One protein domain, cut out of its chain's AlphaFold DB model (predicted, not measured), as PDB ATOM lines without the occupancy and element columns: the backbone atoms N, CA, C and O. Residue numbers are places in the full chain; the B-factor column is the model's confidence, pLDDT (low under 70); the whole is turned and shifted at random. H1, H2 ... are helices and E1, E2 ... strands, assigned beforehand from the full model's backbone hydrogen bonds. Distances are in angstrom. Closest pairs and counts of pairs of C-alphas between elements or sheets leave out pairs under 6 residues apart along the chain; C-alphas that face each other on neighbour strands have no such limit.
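What this domain is: This is residues 141 to 241 and 255 to 323 of the 675 residues of the protein "Gp5_OB domain-containing protein" of Porticoccaceae bacterium (UniProt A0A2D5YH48). There is little regular structure: a wall of five antiparallel strands, the meander E3 E4 E5 E6 E7, each the neighbour of the one before, has H2 between it and the small hairpin E1 E2. H1 packs on edge strand E3, long loops fill much of the rest, and residues 315 to 323 stick out. The 170 printed residues run E1 E2 H1 H2 E3 E4 E5 E6 E7, mixed, with 45 in named elements; compact, radius of gyration of the C-alphas 17.4 A, spans 58 by 41 by 34 A.

Where its parts are: E1, residues 149 to 153, begins at C-alpha (203.008, 267.014, 183.983); E2, 157 to 162, spans 15.4 A. H1 is 195 to 198, H2 229 to 235. E3 is 267 to 271, E4 277 to 281, E5 288 to 292, 12.9 A, E6 298 to 301, and E7 307 to 310, ending at C-alpha (215.857, 278.184, 176.905).

How they stand to each other: In hairpin E1 and E2, N 151 and O 159 are 3.0 A apart, within hydrogen-bond range. H1 is on the five-strand sheet, height 7.0 A; its C-alpha 197 is 4.8 A from C-alpha 267 of E3, their closest. H2 only grazes that sheet; its O i to N i+4 pairs are within range, and H1 is too short for one. In hairpin E3 and E4, N 268 and O 280 are 2.8 A apart.

The domain as a whole: The C-alphas farthest apart, of Ala 217 and Arg 321, are 63.0 A apart. Residues 242 to 254 are cut out, a 10.9 A gap between C-alphas 241 and 255. E2 to H1 and H1 to H2 are long links. In this model 67 of the 170 printed residues have pLDDT under 70, among them residues 203 to 228.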
ATOM      1  N   ARG A 141     210.540 251.641 189.334       44.91
ATOM      2  CA  ARG A 141     211.933 252.068 189.259       44.91
ATOM      3  C   ARG A 141     212.510 251.761 187.875       44.91
ATOM      4  O   ARG A 141     212.199 250.740 187.271       44.91
ATOM      5  N   ASP A 142     213.364 252.666 187.413       50.19
ATOM      6  CA  ASP A 142     214.342 252.442 186.345       50.19
ATOM      7  C   ASP A 142     213.795 252.216 184.909       50.19
ATOM      8  O   ASP A 142     214.573 251.957 183.992       50.19
ATOM      9  N   VAL A 143     212.495 252.447 184.651       56.03
ATOM     10  CA  VAL A 143     211.950 252.599 183.280       56.03
ATOM     11  C   VAL A 143     211.947 254.084 182.856       56.03
ATOM     12  O   VAL A 143     211.309 254.900 183.526       56.03
ATOM     13  N   PRO A 144     212.590 254.485 181.738       63.62
ATOM     14  CA  PRO A 144     212.636 255.890 181.315       63.62
ATOM     15  C   PRO A 144     211.313 256.398 180.693       63.62
ATOM     16  O   PRO A 144     211.153 256.430 179.480       63.62
ATOM     17  N   GLN A 145     210.362 256.847 181.515       66.31
ATOM     18  CA  GLN A 145     209.012 257.265 181.084       66.31
ATOM     19  C   GLN A 145     208.920 258.751 180.677       66.31
ATOM     20  O   GLN A 145     209.446 259.607 181.395       66.31
ATOM     21  N   PHE A 146     208.203 259.096 179.595       68.06
ATOM     22  CA  PHE A 146     207.848 260.495 179.252       68.06
ATOM     23  C   PHE A 146     207.136 261.195 180.441       68.06
ATOM     24  O   PHE A 146     206.349 260.531 181.122       68.06
ATOM     25  N   PRO A 147     207.396 262.491 180.733       69.44
ATOM     26  CA  PRO A 147     206.655 263.243 181.757       69.44
ATOM     27  C   PRO A 147     205.134 263.177 181.553       69.44
ATOM     28  O   PRO A 147     204.689 263.073 180.420       69.44
ATOM     29  N   LEU A 148     204.331 263.288 182.616       63.66
ATOM     30  CA  LEU A 148     202.876 263.489 182.481       63.66
ATOM     31  C   LEU A 148     202.477 264.939 182.754       63.66
ATOM     32  O   LEU A 148     201.570 265.472 182.117       63.66
ATOM     33  N   LYS A 149     203.179 265.595 183.682       67.75
ATOM     34  CA  LYS A 149     203.008 267.014 183.983       67.75
ATOM     35  C   LYS A 149     204.331 267.629 184.409       67.75
ATOM     36  O   LYS A 149     205.128 267.002 185.111       67.75
ATOM     37  N   VAL A 150     204.526 268.868 183.990       69.88
ATOM     38  CA  VAL A 150     205.591 269.757 184.445       69.88
ATOM     39  C   VAL A 150     204.938 270.999 185.037       69.88
ATOM     40  O   VAL A 150     203.978 271.516 184.471       69.88
ATOM     41  N   GLU A 151     205.423 271.452 186.186       67.94
ATOM     42  CA  GLU A 151     204.910 272.643 186.869       67.94
ATOM     43  C   GLU A 151     206.067 273.566 187.249       67.94
ATOM     44  O   GLU A 151     207.170 273.114 187.573       67.94
ATOM     45  N   PHE A 152     205.802 274.870 187.180       66.06
ATOM     46  CA  PHE A 152     206.754 275.909 187.545       66.06
ATOM     47  C   PHE A 152     206.785 276.104 189.065       66.06
ATOM     48  O   PHE A 152     205.749 276.303 189.698       66.06
ATOM     49  N   ASP A 153     207.988 276.083 189.630       62.81
ATOM     50  CA  ASP A 153     208.287 276.330 191.034       62.81
ATOM     51  C   ASP A 153     209.200 277.557 191.116       62.81
ATOM     52  O   ASP A 153     210.313 277.553 190.589       62.81
ATOM     53  N   GLN A 154     208.744 278.610 191.799       56.09
ATOM     54  CA  GLN A 154     209.479 279.875 191.912       56.09
ATOM     55  C   GLN A 154     210.880 279.735 192.536       56.09
ATOM     56  O   GLN A 154     211.702 280.626 192.340       56.09
ATOM     57  N   ASN A 155     211.165 278.641 193.254       56.06
ATOM     58  CA  ASN A 155     212.454 278.394 193.905       56.06
ATOM     59  C   ASN A 155     213.300 277.313 193.208       56.06
ATOM     60  O   ASN A 155     214.492 277.219 193.485       56.06
ATOM     61  N   LEU A 156     212.699 276.477 192.348       57.38
ATOM     62  CA  LEU A 156     213.343 275.293 191.743       57.38
ATOM     63  C   LEU A 156     213.263 275.252 190.200       57.38
ATOM     64  O   LEU A 156     213.672 274.268 189.577       57.38
ATOM     65  N   GLY A 157     212.738 276.306 189.569       72.44
ATOM     66  CA  GLY A 157     212.560 276.386 188.121       72.44
ATOM     67  C   GLY A 157     211.349 275.574 187.674       72.44
ATOM     68  O   GLY A 157     210.213 275.993 187.878       72.44
ATOM     69  N   ILE A 158     211.565 274.410 187.056       73.44
ATOM     70  CA  ILE A 158     210.479 273.514 186.633       73.44
ATOM     71  C   ILE A 158     210.719 272.090 187.121       73.44
ATOM     72  O   ILE A 158     211.746 271.475 186.836       73.44
ATOM     73  N   ASN A 159     209.708 271.553 187.803       71.62
ATOM     74  CA  ASN A 159     209.687 270.202 188.345       71.62
ATOM     75  C   ASN A 159     208.754 269.299 187.521       71.62
ATOM     76  O   ASN A 159     207.692 269.723 187.067       71.62
ATOM     77  N   VAL A 160     209.121 268.022 187.358       70.12
ATOM     78  CA  VAL A 160     208.216 266.998 186.802       70.12
ATOM     79  C   VAL A 160     207.320 266.495 187.934       70.12
ATOM     80  O   VAL A 160     207.708 265.596 188.681       70.12
ATOM     81  N   THR A 161     206.150 267.107 188.104       63.38
ATOM     82  CA  THR A 161     205.295 266.900 189.285       63.38
ATOM     83  C   THR A 161     204.282 265.770 189.137       63.38
ATOM     84  O   THR A 161     203.941 265.153 190.148       63.38
ATOM     85  N   GLU A 162     203.860 265.424 187.917       62.66
ATOM     86  CA  GLU A 162     203.268 264.111 187.632       62.66
ATOM     87  C   GLU A 162     204.258 263.289 186.805       62.66
ATOM     88  O   GLU A 162     204.541 263.558 185.632       62.66
ATOM     89  N   ARG A 163     204.776 262.254 187.463       57.31
ATOM     90  CA  ARG A 163     205.459 261.116 186.862       57.31
ATOM     91  C   ARG A 163     204.492 259.937 186.927       57.31
ATOM     92  O   ARG A 163     203.719 259.811 187.878       57.31
ATOM     93  N   SER A 164     204.547 259.059 185.938       51.94
ATOM     94  CA  SER A 164     203.828 257.776 185.960       51.94
ATOM     95  C   SER A 164     204.370 256.810 187.021       51.94
ATOM     96  O   SER A 164     203.730 255.803 187.291       51.94
ATOM     97  N   ASP A 165     205.514 257.131 187.638       49.12
ATOM     98  CA  ASP A 165     206.109 256.361 188.728       49.12
ATOM     99  C   ASP A 165     205.621 256.724 190.145       49.12
ATOM    100  O   ASP A 165     205.933 255.979 191.071       49.12
ATOM    101  N   ASP A 166     204.835 257.799 190.333       53.59
ATOM    102  CA  ASP A 166     204.312 258.233 191.643       53.59
ATOM    103  C   ASP A 166     202.963 257.552 191.963       53.59
ATOM    104  O   ASP A 166     201.917 258.017 191.497       53.59
ATOM    105  N   PRO A 167     202.914 256.485 192.789       48.38
ATOM    106  CA  PRO A 167     201.692 255.704 192.967       48.38
ATOM    107  C   PRO A 167     200.639 256.436 193.810       48.38
ATOM    108  O   PRO A 167     199.497 255.993 193.879       48.38
ATOM    109  N   LYS A 168     201.009 257.547 194.466       51.56
ATOM    110  CA  LYS A 168     200.134 258.305 195.374       51.56
ATOM    111  C   LYS A 168     199.287 259.357 194.654       51.56
ATOM    112  O   LYS A 168     198.386 259.918 195.265       51.56
ATOM    113  N   LYS A 169     199.566 259.641 193.376       51.66
ATOM    114  CA  LYS A 169     198.835 260.634 192.555       51.66
ATOM    115  C   LYS A 169     197.852 260.019 191.557       51.66
ATOM    116  O   LYS A 169     197.242 260.739 190.761       51.66
ATOM    117  N   HIS A 170     197.705 258.695 191.595       51.00
ATOM    118  CA  HIS A 170     196.875 257.928 190.665       51.00
ATOM    119  C   HIS A 170     195.976 256.893 191.376       51.00
ATOM    120  O   HIS A 170     195.435 256.026 190.705       51.00
ATOM    121  N   GLU A 171     195.782 256.981 192.702       50.69
ATOM    122  CA  GLU A 171     194.917 256.049 193.467       50.69
ATOM    123  C   GLU A 171     193.430 256.140 193.045       50.69
ATOM    124  O   GLU A 171     192.715 255.144 193.117       50.69
ATOM    125  N   ASP A 172     192.999 257.288 192.500       51.06
ATOM    126  CA  ASP A 172     191.643 257.534 191.973       51.06
ATOM    127  C   ASP A 172     191.481 257.266 190.455       51.06
ATOM    128  O   ASP A 172     190.446 257.607 189.879       51.06
ATOM    129  N   LYS A 173     192.507 256.743 189.764       51.00
ATOM    130  CA  LYS A 173     192.527 256.608 188.293       51.00
ATOM    131  C   LYS A 173     192.660 255.143 187.873       51.00
ATOM    132  O   LYS A 173     193.416 254.388 188.478       51.00
ATOM    133  N   ASP A 174     191.977 254.752 186.796       48.50
ATOM    134  CA  ASP A 174     192.087 253.392 186.261       48.50
ATOM    135  C   ASP A 174     193.531 253.060 185.854       48.50
ATOM    136  O   ASP A 174     194.192 253.802 185.123       48.50
ATOM    137  N   ILE A 175     194.004 251.891 186.299       45.78
ATOM    138  CA  ILE A 175     195.383 251.402 186.105       45.78
ATOM    139  C   ILE A 175     195.761 251.391 184.607       45.78
ATOM    140  O   ILE A 175     196.906 251.654 184.236       45.78
ATOM    141  N   TYR A 176     194.769 251.164 183.742       42.66
ATOM    142  CA  TYR A 176     194.883 251.126 182.284       42.66
ATOM    143  C   TYR A 176     195.065 252.500 181.598       42.66
ATOM    144  O   TYR A 176     195.196 252.541 180.380       42.66
ATOM    145  N   GLU A 177     195.130 253.632 182.311       46.94
ATOM    146  CA  GLU A 177     195.630 254.890 181.715       46.94
ATOM    147  C   GLU A 177     197.172 254.999 181.739       46.94
ATOM    148  O   GLU A 177     197.752 255.858 181.059       46.94
ATOM    149  N   PHE A 178     197.860 254.156 182.520       50.25
ATOM    150  CA  PHE A 178     199.273 254.338 182.888       50.25
ATOM    151  C   PHE A 178     200.192 253.163 182.542       50.25
ATOM    152  O   PHE A 178     201.288 253.072 183.094       50.25
ATOM    153  N   ASP A 179     199.808 252.314 181.589       54.34
ATOM    154  CA  ASP A 179     200.745 251.341 181.025       54.34
ATOM    155  C   ASP A 179     201.790 252.027 180.109       54.34
ATOM    156  O   ASP A 179     201.469 252.927 179.325       54.34
ATOM    157  N   TYR A 180     203.052 251.604 180.232       63.34
ATOM    158  CA  TYR A 180     204.218 252.022 179.434       63.34
ATOM    159  C   TYR A 180     204.836 250.866 178.632       63.34
ATOM    160  O   TYR A 180     205.883 251.036 178.001       63.34
ATOM    161  N   ASN A 181     204.172 249.712 178.621       71.75
ATOM    162  CA  ASN A 181     204.444 248.616 177.708       71.75
ATOM    163  C   ASN A 181     204.308 249.055 176.248       71.75
ATOM    164  O   ASN A 181     203.570 249.998 175.943       71.75
ATOM    165  N   PHE A 182     204.987 248.356 175.335       79.00
ATOM    166  CA  PHE A 182     204.795 248.556 173.898       79.00
ATOM    167  C   PHE A 182     204.012 247.382 173.273       79.00
ATOM    168  O   PHE A 182     204.364 246.223 173.501       79.00
ATOM    169  N   PRO A 183     202.964 247.645 172.467       74.31
ATOM    170  CA  PRO A 183     202.468 248.962 172.059       74.31
ATOM    171  C   PRO A 183     201.796 249.734 173.202       74.31
ATOM    172  O   PRO A 183     200.993 249.179 173.950       74.31
ATOM    173  N   ASN A 184     202.107 251.030 173.317       73.69
ATOM    174  CA  ASN A 184     201.530 251.856 174.371       73.69
ATOM    175  C   ASN A 184     200.036 252.057 174.117       73.69
ATOM    176  O   ASN A 184     199.637 252.537 173.056       73.69
ATOM    177  N   ILE A 185     199.222 251.729 175.115       68.38
ATOM    178  CA  ILE A 185     197.766 251.663 174.981       68.38
ATOM    179  C   ILE A 185     197.091 253.018 174.709       68.38
ATOM    180  O   ILE A 185     195.968 253.048 174.213       68.38
ATOM    181  N   ARG A 186     197.787 254.143 174.937       68.19
ATOM    182  CA  ARG A 186     197.330 255.493 174.550       68.19
ATOM    183  C   ARG A 186     197.504 255.804 173.059       68.19
ATOM    184  O   ARG A 186     196.985 256.820 172.605       68.19
ATOM    185  N   PHE A 187     198.266 254.980 172.337       73.94
ATOM    186  CA  PHE A 187     198.638 255.148 170.926       73.94
ATOM    187  C   PHE A 187     198.256 253.910 170.088       73.94
ATOM    188  O   PHE A 187     198.895 253.609 169.077       73.94
ATOM    189  N   LEU A 188     197.227 253.166 170.514       74.50
ATOM    190  CA  LEU A 188     196.577 252.173 169.656       74.50
ATOM    191  C   LEU A 188     195.911 252.870 168.468       74.50
ATOM    192  O   LEU A 188     195.518 254.032 168.552       74.50
ATOM    193  N   ASP A 189     195.842 252.165 167.343       79.00
ATOM    194  CA  ASP A 189     195.411 252.690 166.049       79.00
ATOM    195  C   ASP A 189     196.205 253.917 165.539       79.00
ATOM    196  O   ASP A 189     195.801 254.545 164.556       79.00
ATOM    197  N   GLU A 190     197.390 254.208 166.086       81.75
ATOM    198  CA  GLU A 190     198.333 255.205 165.557       81.75
ATOM    199  C   GLU A 190     199.577 254.557 164.922       81.75
ATOM    200  O   GLU A 190     200.029 253.501 165.370       81.75
ATOM    201  N   PRO A 191     200.197 255.170 163.898       88.12
ATOM    202  CA  PRO A 191     201.517 254.754 163.431       88.12
ATOM    203  C   PRO A 191     202.580 254.903 164.531       88.12
ATOM    204  O   PRO A 191     202.636 255.931 165.204       88.12
ATOM    205  N   THR A 192     203.501 253.944 164.656       88.00
ATOM    206  CA  THR A 192     204.616 254.016 165.629       88.00
ATOM    207  C   THR A 192     205.630 255.133 165.339       88.00
ATOM    208  O   THR A 192     206.506 255.401 166.160       88.00
ATOM    209  N   THR A 193     205.541 255.791 164.179       89.12
ATOM    210  CA  THR A 193     206.306 257.002 163.847       89.12
ATOM    211  C   THR A 193     206.006 258.117 164.867       89.12
ATOM    212  O   THR A 193     204.824 258.382 165.120       89.12
ATOM    213  N   PRO A 194     207.015 258.807 165.441       88.25
ATOM    214  CA  PRO A 194     206.793 259.858 166.437       88.25
ATOM    215  C   PRO A 194     205.831 260.938 165.933       88.25
ATOM    216  O   PRO A 194     206.034 261.465 164.842       88.25
ATOM    217  N   ARG A 195     204.816 261.308 166.733       83.88
ATOM    218  CA  ARG A 195     203.771 262.285 166.350       83.88
ATOM    219  C   ARG A 195     204.341 263.589 165.761       83.88
ATOM    220  O   ARG A 195     203.781 264.107 164.802       83.88
ATOM    221  N   LEU A 196     205.487 264.066 166.264       86.19
ATOM    222  CA  LEU A 196     206.193 265.235 165.716       86.19
ATOM    223  C   LEU A 196     206.547 265.087 164.224       86.19
ATOM    224  O   LEU A 196     206.362 266.036 163.467       86.19
ATOM    225  N   ALA A 197     206.994 263.907 163.785       90.38
ATOM    226  CA  ALA A 197     207.332 263.631 162.386       90.38
ATOM    227  C   ALA A 197     206.099 263.454 161.478       90.38
ATOM    228  O   ALA A 197     206.221 263.496 160.256       90.38
ATOM    229  N   ARG A 198     204.910 263.229 162.060       86.62
ATOM    230  CA  ARG A 198     203.663 262.996 161.307       86.62
ATOM    231  C   ARG A 198     202.975 264.311 160.916       86.62
ATOM    232  O   ARG A 198     202.455 264.418 159.806       86.62
ATOM    233  N   GLY A 199     203.074 265.332 161.771       81.50
ATOM    234  CA  GLY A 199     202.605 266.687 161.474       81.50
ATOM    235  C   GLY A 199     201.154 266.963 161.868       81.50
ATOM    236  O   GLY A 199     200.376 266.043 162.112       81.50
ATOM    237  N   PHE A 200     200.755 268.240 161.899       72.94
ATOM    238  CA  PHE A 200     199.397 268.644 162.319       72.94
ATOM    239  C   PHE A 200     198.266 268.122 161.417       72.94
ATOM    240  O   PHE A 200     197.105 268.144 161.822       72.94
ATOM    241  N   LYS A 201     198.589 267.672 160.201       70.75
ATOM    242  CA  LYS A 201     197.627 267.154 159.213       70.75
ATOM    243  C   LYS A 201     197.338 265.655 159.378       70.75
ATOM    244  O   LYS A 201     196.512 265.121 158.646       70.75
ATOM    245  N   ASP A 202     198.004 264.975 160.310       72.75
ATOM    246  CA  ASP A 202     197.722 263.578 160.637       72.75
ATOM    247  C   ASP A 202     196.501 263.462 161.563       72.75
ATOM    248  O   ASP A 202     196.580 263.719 162.763       72.75
ATOM    249  N   GLU A 203     195.377 263.005 161.012       66.81
ATOM    250  CA  GLU A 203     194.132 262.788 161.760       66.81
ATOM    251  C   GLU A 203     194.249 261.714 162.861       66.81
ATOM    252  O   GLU A 203     193.428 261.697 163.782       66.81
ATOM    253  N   SER A 204     195.281 260.855 162.826       62.03
ATOM    254  CA  SER A 204     195.588 259.930 163.926       62.03
ATOM    255  C   SER A 204     196.345 260.599 165.087       62.03
ATOM    256  O   SER A 204     196.271 260.120 166.216       62.03
ATOM    257  N   ALA A 205     197.017 261.737 164.867       54.06
ATOM    258  CA  ALA A 205     197.755 262.472 165.895       54.06
ATOM    259  C   ALA A 205     197.015 263.738 166.357       54.06
ATOM    260  O   ALA A 205     197.190 264.829 165.814       54.06
ATOM    261  N   LYS A 206     196.308 263.668 167.491       56.00
ATOM    262  CA  LYS A 206     195.885 264.887 168.213       56.00
ATOM    263  C   LYS A 206     197.058 265.485 169.003       56.00
ATOM    264  O   LYS A 206     197.088 265.437 170.229       56.00
ATOM    265  N   ILE A 207     198.028 266.056 168.278       54.81
ATOM    266  CA  ILE A 207     199.334 266.546 168.775       54.81
ATOM    267  C   ILE A 207     199.230 267.500 169.986       54.81
ATOM    268  O   ILE A 207     200.145 267.530 170.812       54.81
ATOM    269  N   LEU A 208     198.124 268.244 170.109       50.62
ATOM    270  CA  LEU A 208     197.906 269.291 171.120       50.62
ATOM    271  C   LEU A 208     196.735 269.028 172.093       50.62
ATOM    272  O   LEU A 208     196.344 269.941 172.811       50.62
ATOM    273  N   ASN A 209     196.104 267.844 172.103       43.41
ATOM    274  CA  ASN A 209     194.896 267.627 172.921       43.41
ATOM    275  C   ASN A 209     194.742 266.196 173.462       43.41
ATOM    276  O   ASN A 209     194.375 265.293 172.705       43.41
ATOM    277  N   ARG A 210     194.803 266.029 174.795       45.59
ATOM    278  CA  ARG A 210     193.903 265.082 175.478       45.59
ATOM    279  C   ARG A 210     192.606 265.823 175.803       45.59
ATOM    280  O   ARG A 210     192.594 266.738 176.620       45.59
ATOM    281  N   ILE A 211     191.503 265.396 175.195       42.84
ATOM    282  CA  ILE A 211     190.161 265.762 175.660       42.84
ATOM    283  C   ILE A 211     189.927 264.983 176.955       42.84
ATOM    284  O   ILE A 211     189.724 263.771 176.903       42.84
ATOM    285  N   ARG A 212     189.974 265.655 178.111       40.41
ATOM    286  CA  ARG A 212     189.476 265.073 179.364       40.41
ATOM    287  C   ARG A 212     187.989 265.424 179.504       40.41
ATOM    288  O   ARG A 212     187.637 266.590 179.285       40.41
ATOM    289  N   PRO A 213     187.109 264.467 179.855       37.75
ATOM    290  CA  PRO A 213     185.792 264.824 180.361       37.75
ATOM    291  C   PRO A 213     185.995 265.639 181.645       37.75
ATOM    292  O   PRO A 213     186.753 265.233 182.527       37.75
ATOM    293  N   GLY A 214     185.383 266.819 181.710       38.97
ATOM    294  CA  GLY A 214     185.429 267.657 182.903       38.97
ATOM    295  C   GLY A 214     184.505 267.131 184.004       38.97
ATOM    296  O   GLY A 214     183.808 266.131 183.839       38.97
ATOM    297  N   SER A 215     184.475 267.832 185.139       44.25
ATOM    298  CA  SER A 215     183.674 267.451 186.314       44.25
ATOM    299  C   SER A 215     182.156 267.501 186.097       44.25
ATOM    300  O   SER A 215     181.409 266.974 186.917       44.25
ATOM    301  N   GLU A 216     181.689 268.127 185.015       40.88
ATOM    302  CA  GLU A 216     180.278 268.166 184.623       40.88
ATOM    303  C   GLU A 216     180.049 267.401 183.315       40.88
ATOM    304  O   GLU A 216     180.849 267.482 182.376       40.88
ATOM    305  N   ALA A 217     178.924 266.690 183.214       40.34
ATOM    306  CA  ALA A 217     178.550 265.984 181.993       40.34
ATOM    307  C   ALA A 217     178.440 266.961 180.805       40.34
ATOM    308  O   ALA A 217     177.713 267.947 180.872       40.34
ATOM    309  N   ALA A 218     179.158 266.657 179.717       40.72
ATOM    310  CA  ALA A 218     179.367 267.505 178.533       40.72
ATOM    311  C   ALA A 218     180.283 268.741 178.704       40.72
ATOM    312  O   ALA A 218     180.447 269.501 177.749       40.72
ATOM    313  N   SER A 219     180.973 268.903 179.839       34.22
ATOM    314  CA  SER A 219     182.147 269.786 179.910       34.22
ATOM    315  C   SER A 219     183.389 269.087 179.332       34.22
ATOM    316  O   SER A 219     183.669 267.927 179.645       34.22
ATOM    317  N   ILE A 220     184.145 269.782 178.477       36.84
ATOM    318  CA  ILE A 220     185.470 269.346 178.010       36.84
ATOM    319  C   ILE A 220     186.507 270.234 178.682       36.84
ATOM    320  O   ILE A 220     186.523 271.446 178.465       36.84
ATOM    321  N   THR A 221     187.399 269.634 179.468       33.62
ATOM    322  CA  THR A 221     188.546 270.347 180.032       33.62
ATOM    323  C   THR A 221     189.787 269.994 179.223       33.62
ATOM    324  O   THR A 221     190.287 268.871 179.280       33.62
ATOM    325  N   VAL A 222     190.311 270.969 178.476       38.12
ATOM    326  CA  VAL A 222     191.667 270.894 177.913       38.12
ATOM    327  C   VAL A 222     192.643 271.183 179.056       38.12
ATOM    328  O   VAL A 222     193.081 272.313 179.262       38.12
ATOM    329  N   THR A 223     192.884 270.172 179.890       39.28
ATOM    330  CA  THR A 223     193.812 270.271 181.021       39.28
ATOM    331  C   THR A 223     195.245 270.276 180.501       39.28
ATOM    332  O   THR A 223     195.642 269.343 179.806       39.28
ATOM    333  N   LEU A 224     196.019 271.297 180.881       43.78
ATOM    334  CA  LEU A 224     197.460 271.378 180.621       43.78
ATOM    335  C   LEU A 224     198.149 270.109 181.148       43.78
ATOM    336  O   LEU A 224     198.024 269.765 182.327       43.78
ATOM    337  N   GLY A 225     198.821 269.393 180.254       45.09
ATOM    338  CA  GLY A 225     199.373 268.069 180.498       45.09
ATOM    339  C   GLY A 225     200.418 267.754 179.440       45.09
ATOM    340  O   GLY A 225     200.160 267.876 178.242       45.09
ATOM    341  N   ALA A 226     201.596 267.333 179.887       48.91
ATOM    342  CA  ALA A 226     202.792 267.175 179.073       48.91
ATOM    343  C   ALA A 226     202.721 265.889 178.228       48.91
ATOM    344  O   ALA A 226     203.457 264.939 178.457       48.91
ATOM    345  N   GLU A 227     201.794 265.831 177.269       56.62
ATOM    346  CA  GLU A 227     201.465 264.615 176.503       56.62
ATOM    347  C   GLU A 227     202.034 264.627 175.065       56.62
ATOM    348  O   GLU A 227     201.918 263.651 174.319       56.62
ATOM    349  N   SER A 228     202.716 265.713 174.683       69.31
ATOM    350  CA  SER A 228     203.618 265.789 173.528       69.31
ATOM    351  C   SER A 228     204.759 266.777 173.821       69.31
ATOM    352  O   SER A 228     204.575 267.671 174.647       69.31
ATOM    353  N   PRO A 229     205.929 266.689 173.154       76.12
ATOM    354  CA  PRO A 229     207.024 267.644 173.364       76.12
ATOM    355  C   PRO A 229     206.616 269.103 173.096       76.12
ATOM    356  O   PRO A 229     207.032 270.003 173.821       76.12
ATOM    357  N   LEU A 230     205.735 269.334 172.114       78.38
ATOM    358  CA  LEU A 230     205.150 270.650 171.838       78.38
ATOM    359  C   LEU A 230     204.261 271.141 172.984       78.38
ATOM    360  O   LEU A 230     204.330 272.318 173.333       78.38
ATOM    361  N   GLN A 231     203.473 270.256 173.602       73.88
ATOM    362  CA  GLN A 231     202.659 270.618 174.761       73.88
ATOM    363  C   GLN A 231     203.537 270.913 175.983       73.88
ATOM    364  O   GLN A 231     203.393 271.974 176.575       73.88
ATOM    365  N   THR A 232     204.543 270.080 176.280       73.56
ATOM    366  CA  THR A 232     205.543 270.352 177.331       73.56
ATOM    367  C   THR A 232     206.232 271.707 177.122       73.56
ATOM    368  O   THR A 232     206.471 272.452 178.071       73.56
ATOM    369  N   LYS A 233     206.539 272.066 175.873       79.50
ATOM    370  CA  LYS A 233     207.105 273.370 175.509       79.50
ATOM    371  C   LYS A 233     206.115 274.526 175.710       79.50
ATOM    372  O   LYS A 233     206.525 275.585 176.181       79.50
ATOM    373  N   ALA A 234     204.837 274.331 175.387       77.06
ATOM    374  CA  ALA A 234     203.783 275.321 175.603       77.06
ATOM    375  C   ALA A 234     203.479 275.538 177.098       77.06
ATOM    376  O   ALA A 234     203.389 276.685 177.531       77.06
ATOM    377  N   ASP A 235     203.395 274.458 177.878       72.44
ATOM    378  CA  ASP A 235     203.142 274.464 179.327       72.44
ATOM    379  C   ASP A 235     204.287 275.140 180.103       72.44
ATOM    380  O   ASP A 235     204.054 275.853 181.076       72.44
ATOM    381  N   THR A 236     205.533 274.952 179.654       75.69
ATOM    382  CA  THR A 236     206.730 275.550 180.275       75.69
ATOM    383  C   THR A 236     207.092 276.931 179.728       75.69
ATOM    384  O   THR A 236     208.129 277.483 180.096       75.69
ATOM    385  N   ARG A 237     206.309 277.495 178.800       75.00
ATOM    386  CA  ARG A 237     206.580 278.799 178.175       75.00
ATOM    387  C   ARG A 237     206.606 279.914 179.222       75.00
ATOM    388  O   ARG A 237     205.676 280.035 180.013       75.00
ATOM    389  N   MET A 238     207.631 280.764 179.178       71.44
ATOM    390  CA  MET A 238     207.770 281.933 180.049       71.44
ATOM    391  C   MET A 238     206.520 282.817 179.953       71.44
ATOM    392  O   MET A 238     206.259 283.467 178.933       71.44
ATOM    393  N   VAL A 239     205.733 282.817 181.029       58.38
ATOM    394  CA  VAL A 239     204.564 283.683 181.199       58.38
ATOM    395  C   VAL A 239     205.040 285.122 181.423       58.38
ATOM    396  O   VAL A 239     206.171 285.377 181.832       58.38
ATOM    397  N   GLU A 240     204.187 286.088 181.099       56.16
ATOM    398  CA  GLU A 240     204.510 287.512 181.111       56.16
ATOM    399  C   GLU A 240     204.795 288.039 182.531       56.16
ATOM    400  O   GLU A 240     203.883 288.342 183.302       56.16
ATOM    401  N   VAL A 241     206.081 288.175 182.869       47.62
ATOM    402  CA  VAL A 241     206.558 288.801 184.114       47.62
ATOM    403  C   VAL A 241     206.334 290.316 184.017       47.62
ATOM    404  O   VAL A 241     207.201 291.048 183.542       47.62
ATOM    405  N   GLU A 255     208.567 285.041 175.425       84.75
ATOM    406  CA  GLU A 255     209.045 283.880 174.663       84.75
ATOM    407  C   GLU A 255     208.084 283.621 173.486       84.75
ATOM    408  O   GLU A 255     206.866 283.583 173.712       84.75
ATOM    409  N   PRO A 256     208.560 283.499 172.233       85.94
ATOM    410  CA  PRO A 256     207.683 283.279 171.085       85.94
ATOM    411  C   PRO A 256     206.997 281.905 171.162       85.94
ATOM    412  O   PRO A 256     207.337 281.058 171.985       85.94
ATOM    413  N   ALA A 257     205.976 281.688 170.334       84.94
ATOM    414  CA  ALA A 257     205.445 280.340 170.132       84.94
ATOM    415  C   ALA A 257     206.370 279.571 169.172       84.94
ATOM    416  O   ALA A 257     207.021 280.195 168.336       84.94
ATOM    417  N   SER A 258     206.394 278.237 169.266       84.88
ATOM    418  CA  SER A 258     207.030 277.406 168.233       84.88
ATOM    419  C   SER A 258     206.345 277.637 166.888       84.88
ATOM    420  O   SER A 258     205.113 277.649 166.832       84.88
ATOM    421  N   LEU A 259     207.125 277.777 165.814       88.62
ATOM    422  CA  LEU A 259     206.620 277.823 164.438       88.62
ATOM    423  C   LEU A 259     206.608 276.423 163.795       88.62
ATOM    424  O   LEU A 259     206.974 276.246 162.638       88.62
ATOM    425  N   TYR A 260     206.210 275.412 164.570       88.56
ATOM    426  CA  TYR A 260     205.962 274.060 164.081       88.56
ATOM    427  C   TYR A 260     204.728 274.055 163.155       88.56
ATOM    428  O   TYR A 260     203.624 274.349 163.607       88.56
ATOM    429  N   ASP A 261     204.912 273.680 161.887       89.81
ATOM    430  CA  ASP A 261     203.852 273.250 160.950       89.81
ATOM    431  C   ASP A 261     204.348 272.049 160.123       89.81
ATOM    432  O   ASP A 261     204.298 272.023 158.893       89.81
ATOM    433  N   ALA A 262     204.917 271.061 160.824       90.12
ATOM    434  CA  ALA A 262     205.531 269.889 160.209       90.12
ATOM    435  C   ALA A 262     204.554 269.108 159.330       90.12
ATOM    436  O   ALA A 262     203.371 268.969 159.662       90.12
ATOM    437  N   GLN A 263     205.064 268.523 158.246       90.75
ATOM    438  CA  GLN A 263     204.288 267.679 157.343       90.75
ATOM    439  C   GLN A 263     205.083 266.423 156.977       90.75
ATOM    440  O   GLN A 263     206.219 266.489 156.513       90.75
ATOM    441  N   TYR A 264     204.476 265.251 157.161       90.12
ATOM    442  CA  TYR A 264     205.056 263.993 156.693       90.12
ATOM    443  C   TYR A 264     205.216 264.005 155.156       90.12
ATOM    444  O   TYR A 264     204.280 264.421 154.468       90.12
ATOM    445  N   PRO A 265     206.344 263.532 154.581       93.31
ATOM    446  CA  PRO A 265     207.466 262.828 155.214       93.31
ATOM    447  C   PRO A 265     208.683 263.715 155.551       93.31
ATOM    448  O   PRO A 265     209.750 263.178 155.843       93.31
ATOM    449  N   TYR A 266     208.559 265.042 155.466       95.62
ATOM    450  CA  TYR A 266     209.696 265.975 155.477       95.62
ATOM    451  C   TYR A 266     210.330 266.200 156.858       95.62
ATOM    452  O   TYR A 266     211.453 266.685 156.938       95.62
ATOM    453  N   ASN A 267     209.636 265.850 157.946       94.81
ATOM    454  CA  ASN A 267     210.154 266.065 159.294       94.81
ATOM    455  C   ASN A 267     210.913 264.843 159.839       94.81
ATOM    456  O   ASN A 267     210.336 263.777 160.081       94.81
ATOM    457  N   HIS A 268     212.212 265.007 160.079       96.38
ATOM    458  CA  HIS A 268     213.121 263.971 160.549       96.38
ATOM    459  C   HIS A 268     213.338 264.087 162.064       96.38
ATOM    460  O   HIS A 268     214.169 264.856 162.552       96.38
ATOM    461  N   VAL A 269     212.576 263.294 162.826       95.25
ATOM    462  CA  VAL A 269     212.579 263.325 164.297       95.25
ATOM    463  C   VAL A 269     213.187 262.060 164.891       95.25
ATOM    464  O   VAL A 269     212.674 260.956 164.706       95.25
ATOM    465  N   HIS A 270     214.225 262.239 165.705       94.50
ATOM    466  CA  HIS A 270     214.717 261.235 166.638       94.50
ATOM    467  C   HIS A 270     214.160 261.525 168.040       94.50
ATOM    468  O   HIS A 270     214.510 262.531 168.659       94.50
ATOM    469  N   GLN A 271     213.304 260.636 168.549       91.12
ATOM    470  CA  GLN A 271     212.745 260.715 169.899       91.12
ATOM    471  C   GLN A 271     213.134 259.474 170.711       91.12
ATOM    472  O   GLN A 271     212.964 258.345 170.256       91.12
ATOM    473  N   THR A 272     213.630 259.682 171.931       90.94
ATOM    474  CA  THR A 272     213.981 258.594 172.867       90.94
ATOM    475  C   THR A 272     212.777 258.156 173.714       90.94
ATOM    476  O   THR A 272     211.867 258.954 173.939       90.94
ATOM    477  N   GLU A 273     212.806 256.931 174.264       83.94
ATOM    478  CA  GLU A 273     211.806 256.380 175.217       83.94
ATOM    479  C   GLU A 273     211.454 257.390 176.332       83.94
ATOM    480  O   GLU A 273     210.292 257.625 176.657       83.94
ATOM    481  N   SER A 274     212.483 258.085 176.828       79.88
ATOM    482  CA  SER A 274     212.410 259.089 177.894       79.88
ATOM    483  C   SER A 274     211.949 260.494 177.475       79.88
ATOM    484  O   SER A 274     211.799 261.353 178.345       79.88
ATOM    485  N   GLY A 275     211.742 260.766 176.184       83.19
ATOM    486  CA  GLY A 275     211.229 262.055 175.704       83.19
ATOM    487  C   GLY A 275     212.246 263.129 175.326       83.19
ATOM    488  O   GLY A 275     211.837 264.263 175.093       83.19
ATOM    489  N   HIS A 276     213.542 262.814 175.235       90.56
ATOM    490  CA  HIS A 276     214.477 263.687 174.508       90.56
ATOM    491  C   HIS A 276     214.138 263.686 173.019       90.56
ATOM    492  O   HIS A 276     213.834 262.616 172.477       90.56
ATOM    493  N   VAL A 277     214.234 264.852 172.380       93.88
ATOM    494  CA  VAL A 277     213.933 265.060 170.959       93.88
ATOM    495  C   VAL A 277     215.094 265.773 170.271       93.88
ATOM    496  O   VAL A 277     215.553 266.813 170.744       93.88
ATOM    497  N   THR A 278     215.491 265.248 169.115       96.62
ATOM    498  CA  THR A 278     216.211 265.989 168.076       96.62
ATOM    499  C   THR A 278     215.357 265.957 166.812       96.62
ATOM    500  O   THR A 278     214.925 264.890 166.383       96.62
ATOM    501  N   GLU A 279     215.093 267.121 166.240       95.44
ATOM    502  CA  GLU A 279     214.170 267.347 165.131       95.44
ATOM    503  C   GLU A 279     214.856 268.212 164.064       95.44
ATOM    504  O   GLU A 279     215.438 269.256 164.370       95.44
ATOM    505  N   MET A 280     214.795 267.745 162.818       97.44
ATOM    506  CA  MET A 280     215.271 268.427 161.615       97.44
ATOM    507  C   MET A 280     214.121 268.394 160.612       97.44
ATOM    508  O   MET A 280     213.804 267.328 160.087       97.44
ATOM    509  N   ASP A 281     213.450 269.522 160.404       96.31
ATOM    510  CA  ASP A 281     212.276 269.585 159.537       96.31
ATOM    511  C   ASP A 281     212.614 270.253 158.206       96.31
ATOM    512  O   ASP A 281     212.980 271.427 158.198       96.31
ATOM    513  N   ASP A 282     212.446 269.516 157.106       97.19
ATOM    514  CA  ASP A 282     212.580 270.005 155.728       97.19
ATOM    515  C   ASP A 282     211.206 270.369 155.108       97.19
ATOM    516  O   ASP A 282     211.072 270.476 153.885       97.19
ATOM    517  N   THR A 283     210.144 270.520 155.919       95.12
ATOM    518  CA  THR A 283     208.805 270.921 155.441       95.12
ATOM    519  C   THR A 283     208.880 272.289 154.742       95.12
ATOM    520  O   THR A 283     209.212 273.274 155.405       95.12
ATOM    521  N   PRO A 284     208.524 272.402 153.443       94.06
ATOM    522  CA  PRO A 284     208.752 273.623 152.668       94.06
ATOM    523  C   PRO A 284     208.069 274.875 153.241       94.06
ATOM    524  O   PRO A 284     206.844 274.923 153.368       94.06
ATOM    525  N   GLY A 285     208.859 275.908 153.536       92.19
ATOM    526  CA  GLY A 285     208.421 277.150 154.181       92.19
ATOM    527  C   GLY A 285     208.156 277.032 155.689       92.19
ATOM    528  O   GLY A 285     207.571 277.941 156.279       92.19
ATOM    529  N   SER A 286     208.514 275.911 156.315       93.56
ATOM    530  CA  SER A 286     208.398 275.639 157.758       93.56
ATOM    531  C   SER A 286     209.632 274.905 158.305       93.56
ATOM    532  O   SER A 286     209.561 274.203 159.319       93.56
ATOM    533  N   GLU A 287     210.772 275.109 157.642       96.19
ATOM    534  CA  GLU A 287     212.048 274.469 157.925       96.19
ATOM    535  C   GLU A 287     212.588 274.876 159.305       96.19
ATOM    536  O   GLU A 287     212.703 276.066 159.615       96.19
ATOM    537  N   ARG A 288     212.939 273.909 160.162       94.69
ATOM    538  CA  ARG A 288     213.471 274.204 161.509       94.69
ATOM    539  C   ARG A 288     214.452 273.156 162.017       94.69
ATOM    540  O   ARG A 288     214.377 271.980 161.671       94.69
ATOM    541  N   LEU A 289     215.307 273.589 162.940       96.56
ATOM    542  CA  LEU A 289     216.122 272.713 163.781       96.56
ATOM    543  C   LEU A 289     215.658 272.848 165.228       96.56
ATOM    544  O   LEU A 289     215.520 273.965 165.728       96.56
ATOM    545  N   HIS A 290     215.433 271.733 165.915       94.88
ATOM    546  CA  HIS A 290     214.912 271.744 167.280       94.88
ATOM    547  C   HIS A 290     215.532 270.617 168.114       94.88
ATOM    548  O   HIS A 290     215.519 269.447 167.738       94.88
ATOM    549  N   TRP A 291     216.110 270.980 169.257       96.44
ATOM    550  CA  TRP A 291     216.752 270.058 170.191       96.44
ATOM    551  C   TRP A 291     216.215 270.327 171.594       96.44
ATOM    552  O   TRP A 291     216.326 271.444 172.101       96.44
ATOM    553  N   MET A 292     215.583 269.325 172.201       92.62
ATOM    554  CA  MET A 292     214.773 269.495 173.406       92.62
ATOM    555  C   MET A 292     215.037 268.401 174.441       92.62
ATOM    556  O   MET A 292     214.966 267.199 174.163       92.62
ATOM    557  N   HIS A 293     215.270 268.840 175.678       91.50
ATOM    558  CA  HIS A 293     215.254 267.987 176.857       91.50
ATOM    559  C   HIS A 293     213.814 267.786 177.346       91.50
ATOM    560  O   HIS A 293     212.987 268.700 177.318       91.50
ATOM    561  N   ARG A 294     213.527 266.592 177.872       84.38
ATOM    562  CA  ARG A 294     212.199 266.169 178.353       84.38
ATOM    563  C   ARG A 294     211.511 267.125 179.345       84.38
ATOM    564  O   ARG A 294     210.296 267.079 179.462       84.38
ATOM    565  N   THR A 295     212.248 267.977 180.063       81.69
ATOM    566  CA  THR A 295     211.691 268.965 181.016       81.69
ATOM    567  C   THR A 295     211.235 270.281 180.375       81.69
ATOM    568  O   THR A 295     210.784 271.168 181.094       81.69
ATOM    569  N   GLY A 296     211.363 270.441 179.052       84.50
ATOM    570  CA  GLY A 296     210.986 271.666 178.338       84.50
ATOM    571  C   GLY A 296     212.114 272.686 178.140       84.50
ATOM    572  O   GLY A 296     211.853 273.726 177.544       84.50
ATOM    573  N   SER A 297     213.343 272.417 178.600       91.06
ATOM    574  CA  SER A 297     214.529 273.172 178.157       91.06
ATOM    575  C   SER A 297     214.831 272.803 176.699       91.06
ATOM    576  O   SER A 297     214.858 271.612 176.368       91.06
ATOM    577  N   TYR A 298     215.056 273.784 175.824       94.31
ATOM    578  CA  TYR A 298     215.254 273.536 174.392       94.31
ATOM    579  C   TYR A 298     216.102 274.608 173.691       94.31
ATOM    580  O   TYR A 298     216.253 275.735 174.168       94.31
ATOM    581  N   MET A 299     216.602 274.253 172.507       96.19
ATOM    582  CA  MET A 299     217.053 275.188 171.479       96.19
ATOM    583  C   MET A 299     216.247 274.956 170.193       96.19
ATOM    584  O   MET A 299     216.104 273.819 169.749       96.19
ATOM    585  N   GLU A 300     215.699 276.019 169.609       95.19
ATOM    586  CA  GLU A 300     214.921 275.992 168.361       95.19
ATOM    587  C   GLU A 300     215.424 277.091 167.427       95.19
ATOM    588  O   GLU A 300     215.551 278.242 167.841       95.19
ATOM    589  N   MET A 301     215.678 276.738 166.170       96.94
ATOM    590  CA  MET A 301     215.983 277.659 165.078       96.94
ATOM    591  C   MET A 301     214.802 277.618 164.109       96.94
ATOM    592  O   MET A 301     214.540 276.581 163.507       96.94
ATOM    593  N   ASN A 302     214.064 278.722 164.021       94.56
ATOM    594  CA  ASN A 302     212.802 278.823 163.285       94.56
ATOM    595  C   ASN A 302     213.017 279.166 161.790       94.56
ATOM    596  O   ASN A 302     214.082 279.683 161.444       94.56
ATOM    597  N   PRO A 303     211.997 279.005 160.916       94.19
ATOM    598  CA  PRO A 303     212.131 279.211 159.461       94.19
ATOM    599  C   PRO A 303     212.551 280.634 159.053       94.19
ATOM    600  O   PRO A 303     213.131 280.861 157.996       94.19
ATOM    601  N   ASN A 304     212.285 281.619 159.913       92.81
ATOM    602  CA  ASN A 304     212.693 283.016 159.744       92.81
ATOM    603  C   ASN A 304     214.114 283.321 160.274       92.81
ATOM    604  O   ASN A 304     214.476 284.490 160.406       92.81
ATOM    605  N   GLY A 305     214.891 282.300 160.653       92.25
ATOM    606  CA  GLY A 305     216.215 282.435 161.262       92.25
ATOM    607  C   GLY A 305     216.216 282.880 162.729       92.25
ATOM    608  O   GLY A 305     217.290 283.070 163.299       92.25
ATOM    609  N   SER A 306     215.052 283.053 163.371       94.31
ATOM    610  CA  SER A 306     215.003 283.408 164.795       94.31
ATOM    611  C   SER A 306     215.308 282.199 165.683       94.31
ATOM    612  O   SER A 306     214.723 281.122 165.531       94.31
ATOM    613  N   VAL A 307     216.233 282.386 166.625       95.62
ATOM    614  CA  VAL A 307     216.686 281.341 167.548       95.62
ATOM    615  C   VAL A 307     216.116 281.594 168.937       95.62
ATOM    616  O   VAL A 307     216.197 282.708 169.455       95.62
ATOM    617  N   VAL A 308     215.584 280.546 169.562       93.81
ATOM    618  CA  VAL A 308     215.239 280.535 170.985       93.81
ATOM    619  C   VAL A 308     216.138 279.526 171.681       93.81
ATOM    620  O   VAL A 308     216.201 278.370 171.271       93.81
ATOM    621  N   HIS A 309     216.814 279.959 172.741       94.69
ATOM    622  CA  HIS A 309     217.604 279.112 173.628       94.69
ATOM    623  C   HIS A 309     217.063 279.280 175.048       94.69
ATOM    624  O   HIS A 309     216.969 280.405 175.541       94.69
ATOM    625  N   LYS A 310     216.652 278.175 175.676       91.38
ATOM    626  CA  LYS A 310     215.857 278.184 176.905       91.38
ATOM    627  C   LYS A 310     216.324 277.112 177.885       91.38
ATOM    628  O   LYS A 310     216.296 275.924 177.561       91.38
ATOM    629  N   SER A 311     216.656 277.534 179.104       90.56
ATOM    630  CA  SER A 311     216.735 276.647 180.268       90.56
ATOM    631  C   SER A 311     215.518 276.867 181.162       90.56
ATOM    632  O   SER A 311     215.103 278.004 181.376       90.56
ATOM    633  N   ASN A 312     214.965 275.775 181.689       86.12
ATOM    634  CA  ASN A 312     213.890 275.782 182.684       86.12
ATOM    635  C   ASN A 312     214.420 275.702 184.135       86.12
ATOM    636  O   ASN A 312     213.636 275.576 185.074       86.12
ATOM    637  N   GLN A 313     215.744 275.736 184.303       86.44
ATOM    638  CA  GLN A 313     216.496 275.827 185.560       86.44
ATOM    639  C   GLN A 313     217.743 276.700 185.293       86.44
ATOM    640  O   GLN A 313     217.744 277.486 184.342       86.44
ATOM    641  N   ASP A 314     218.805 276.560 186.087       89.75
ATOM    642  CA  ASP A 314     220.065 277.290 185.914       89.75
ATOM    643  C   ASP A 314     220.618 277.223 184.476       89.75
ATOM    644  O   ASP A 314     220.432 276.248 183.736       89.75
ATOM    645  N   LEU A 315     221.324 278.283 184.073       92.81
ATOM    646  CA  LEU A 315     222.016 278.381 182.788       92.81
ATOM    647  C   LEU A 315     223.449 278.872 183.005       92.81
ATOM    648  O   LEU A 315     223.693 280.059 183.221       92.81
ATOM    649  N   HIS A 316     224.414 277.959 182.906       95.12
ATOM    650  CA  HIS A 316     225.834 278.292 182.983       95.12
ATOM    651  C   HIS A 316     226.406 278.531 181.581       95.12
ATOM    652  O   HIS A 316     226.545 277.600 180.789       95.12
ATOM    653  N   SER A 317     226.773 279.780 181.283       95.00
ATOM    654  CA  SER A 317     227.563 280.132 180.098       95.00
ATOM    655  C   SER A 317     229.016 280.345 180.520       95.00
ATOM    656  O   SER A 317     229.327 281.308 181.220       95.00
ATOM    657  N   CYS A 318     229.904 279.420 180.149       94.44
ATOM    658  CA  CYS A 318     231.296 279.412 180.603       94.44
ATOM    659  C   CYS A 318     232.258 279.442 179.411       94.44
ATOM    660  O   CYS A 318     232.310 278.498 178.624       94.44
ATOM    661  N   ILE A 319     233.058 280.505 179.313       94.38
ATOM    662  CA  ILE A 319     234.084 280.681 178.280       94.38
ATOM    663  C   ILE A 319     235.445 280.782 178.982       94.38
ATOM    664  O   ILE A 319     235.615 281.565 179.912       94.38
ATOM    665  N   VAL A 320     236.412 279.956 178.572       92.88
ATOM    666  CA  VAL A 320     237.748 279.849 179.212       92.88
ATOM    667  C   VAL A 320     238.739 280.908 178.689       92.88
ATOM    668  O   VAL A 320     239.853 281.047 179.188       92.88
ATOM    669  N   ARG A 321     238.332 281.649 177.658       91.81
ATOM    670  CA  ARG A 321     239.084 282.698 176.966       91.81
ATOM    671  C   ARG A 321     238.122 283.825 176.565       91.81
ATOM    672  O   ARG A 321     237.007 283.905 177.063       91.81
ATOM    673  N   ASP A 322     238.582 284.675 175.664       92.44
ATOM    674  CA  ASP A 322     237.905 285.799 175.036       92.44
ATOM    675  C   ASP A 322     236.489 285.409 174.548       92.44
ATOM    676  O   ASP A 322     236.318 284.474 173.761       92.44
ATOM    677  N   GLY A 323     235.470 286.129 175.024       95.25
ATOM    678  CA  GLY A 323     234.086 286.024 174.565       95.25
ATOM    679  C   GLY A 323     233.684 287.281 173.798       95.25
ATOM    680  O   GLY A 323     233.946 288.390 174.258       95.25
TER     681      GLY A 323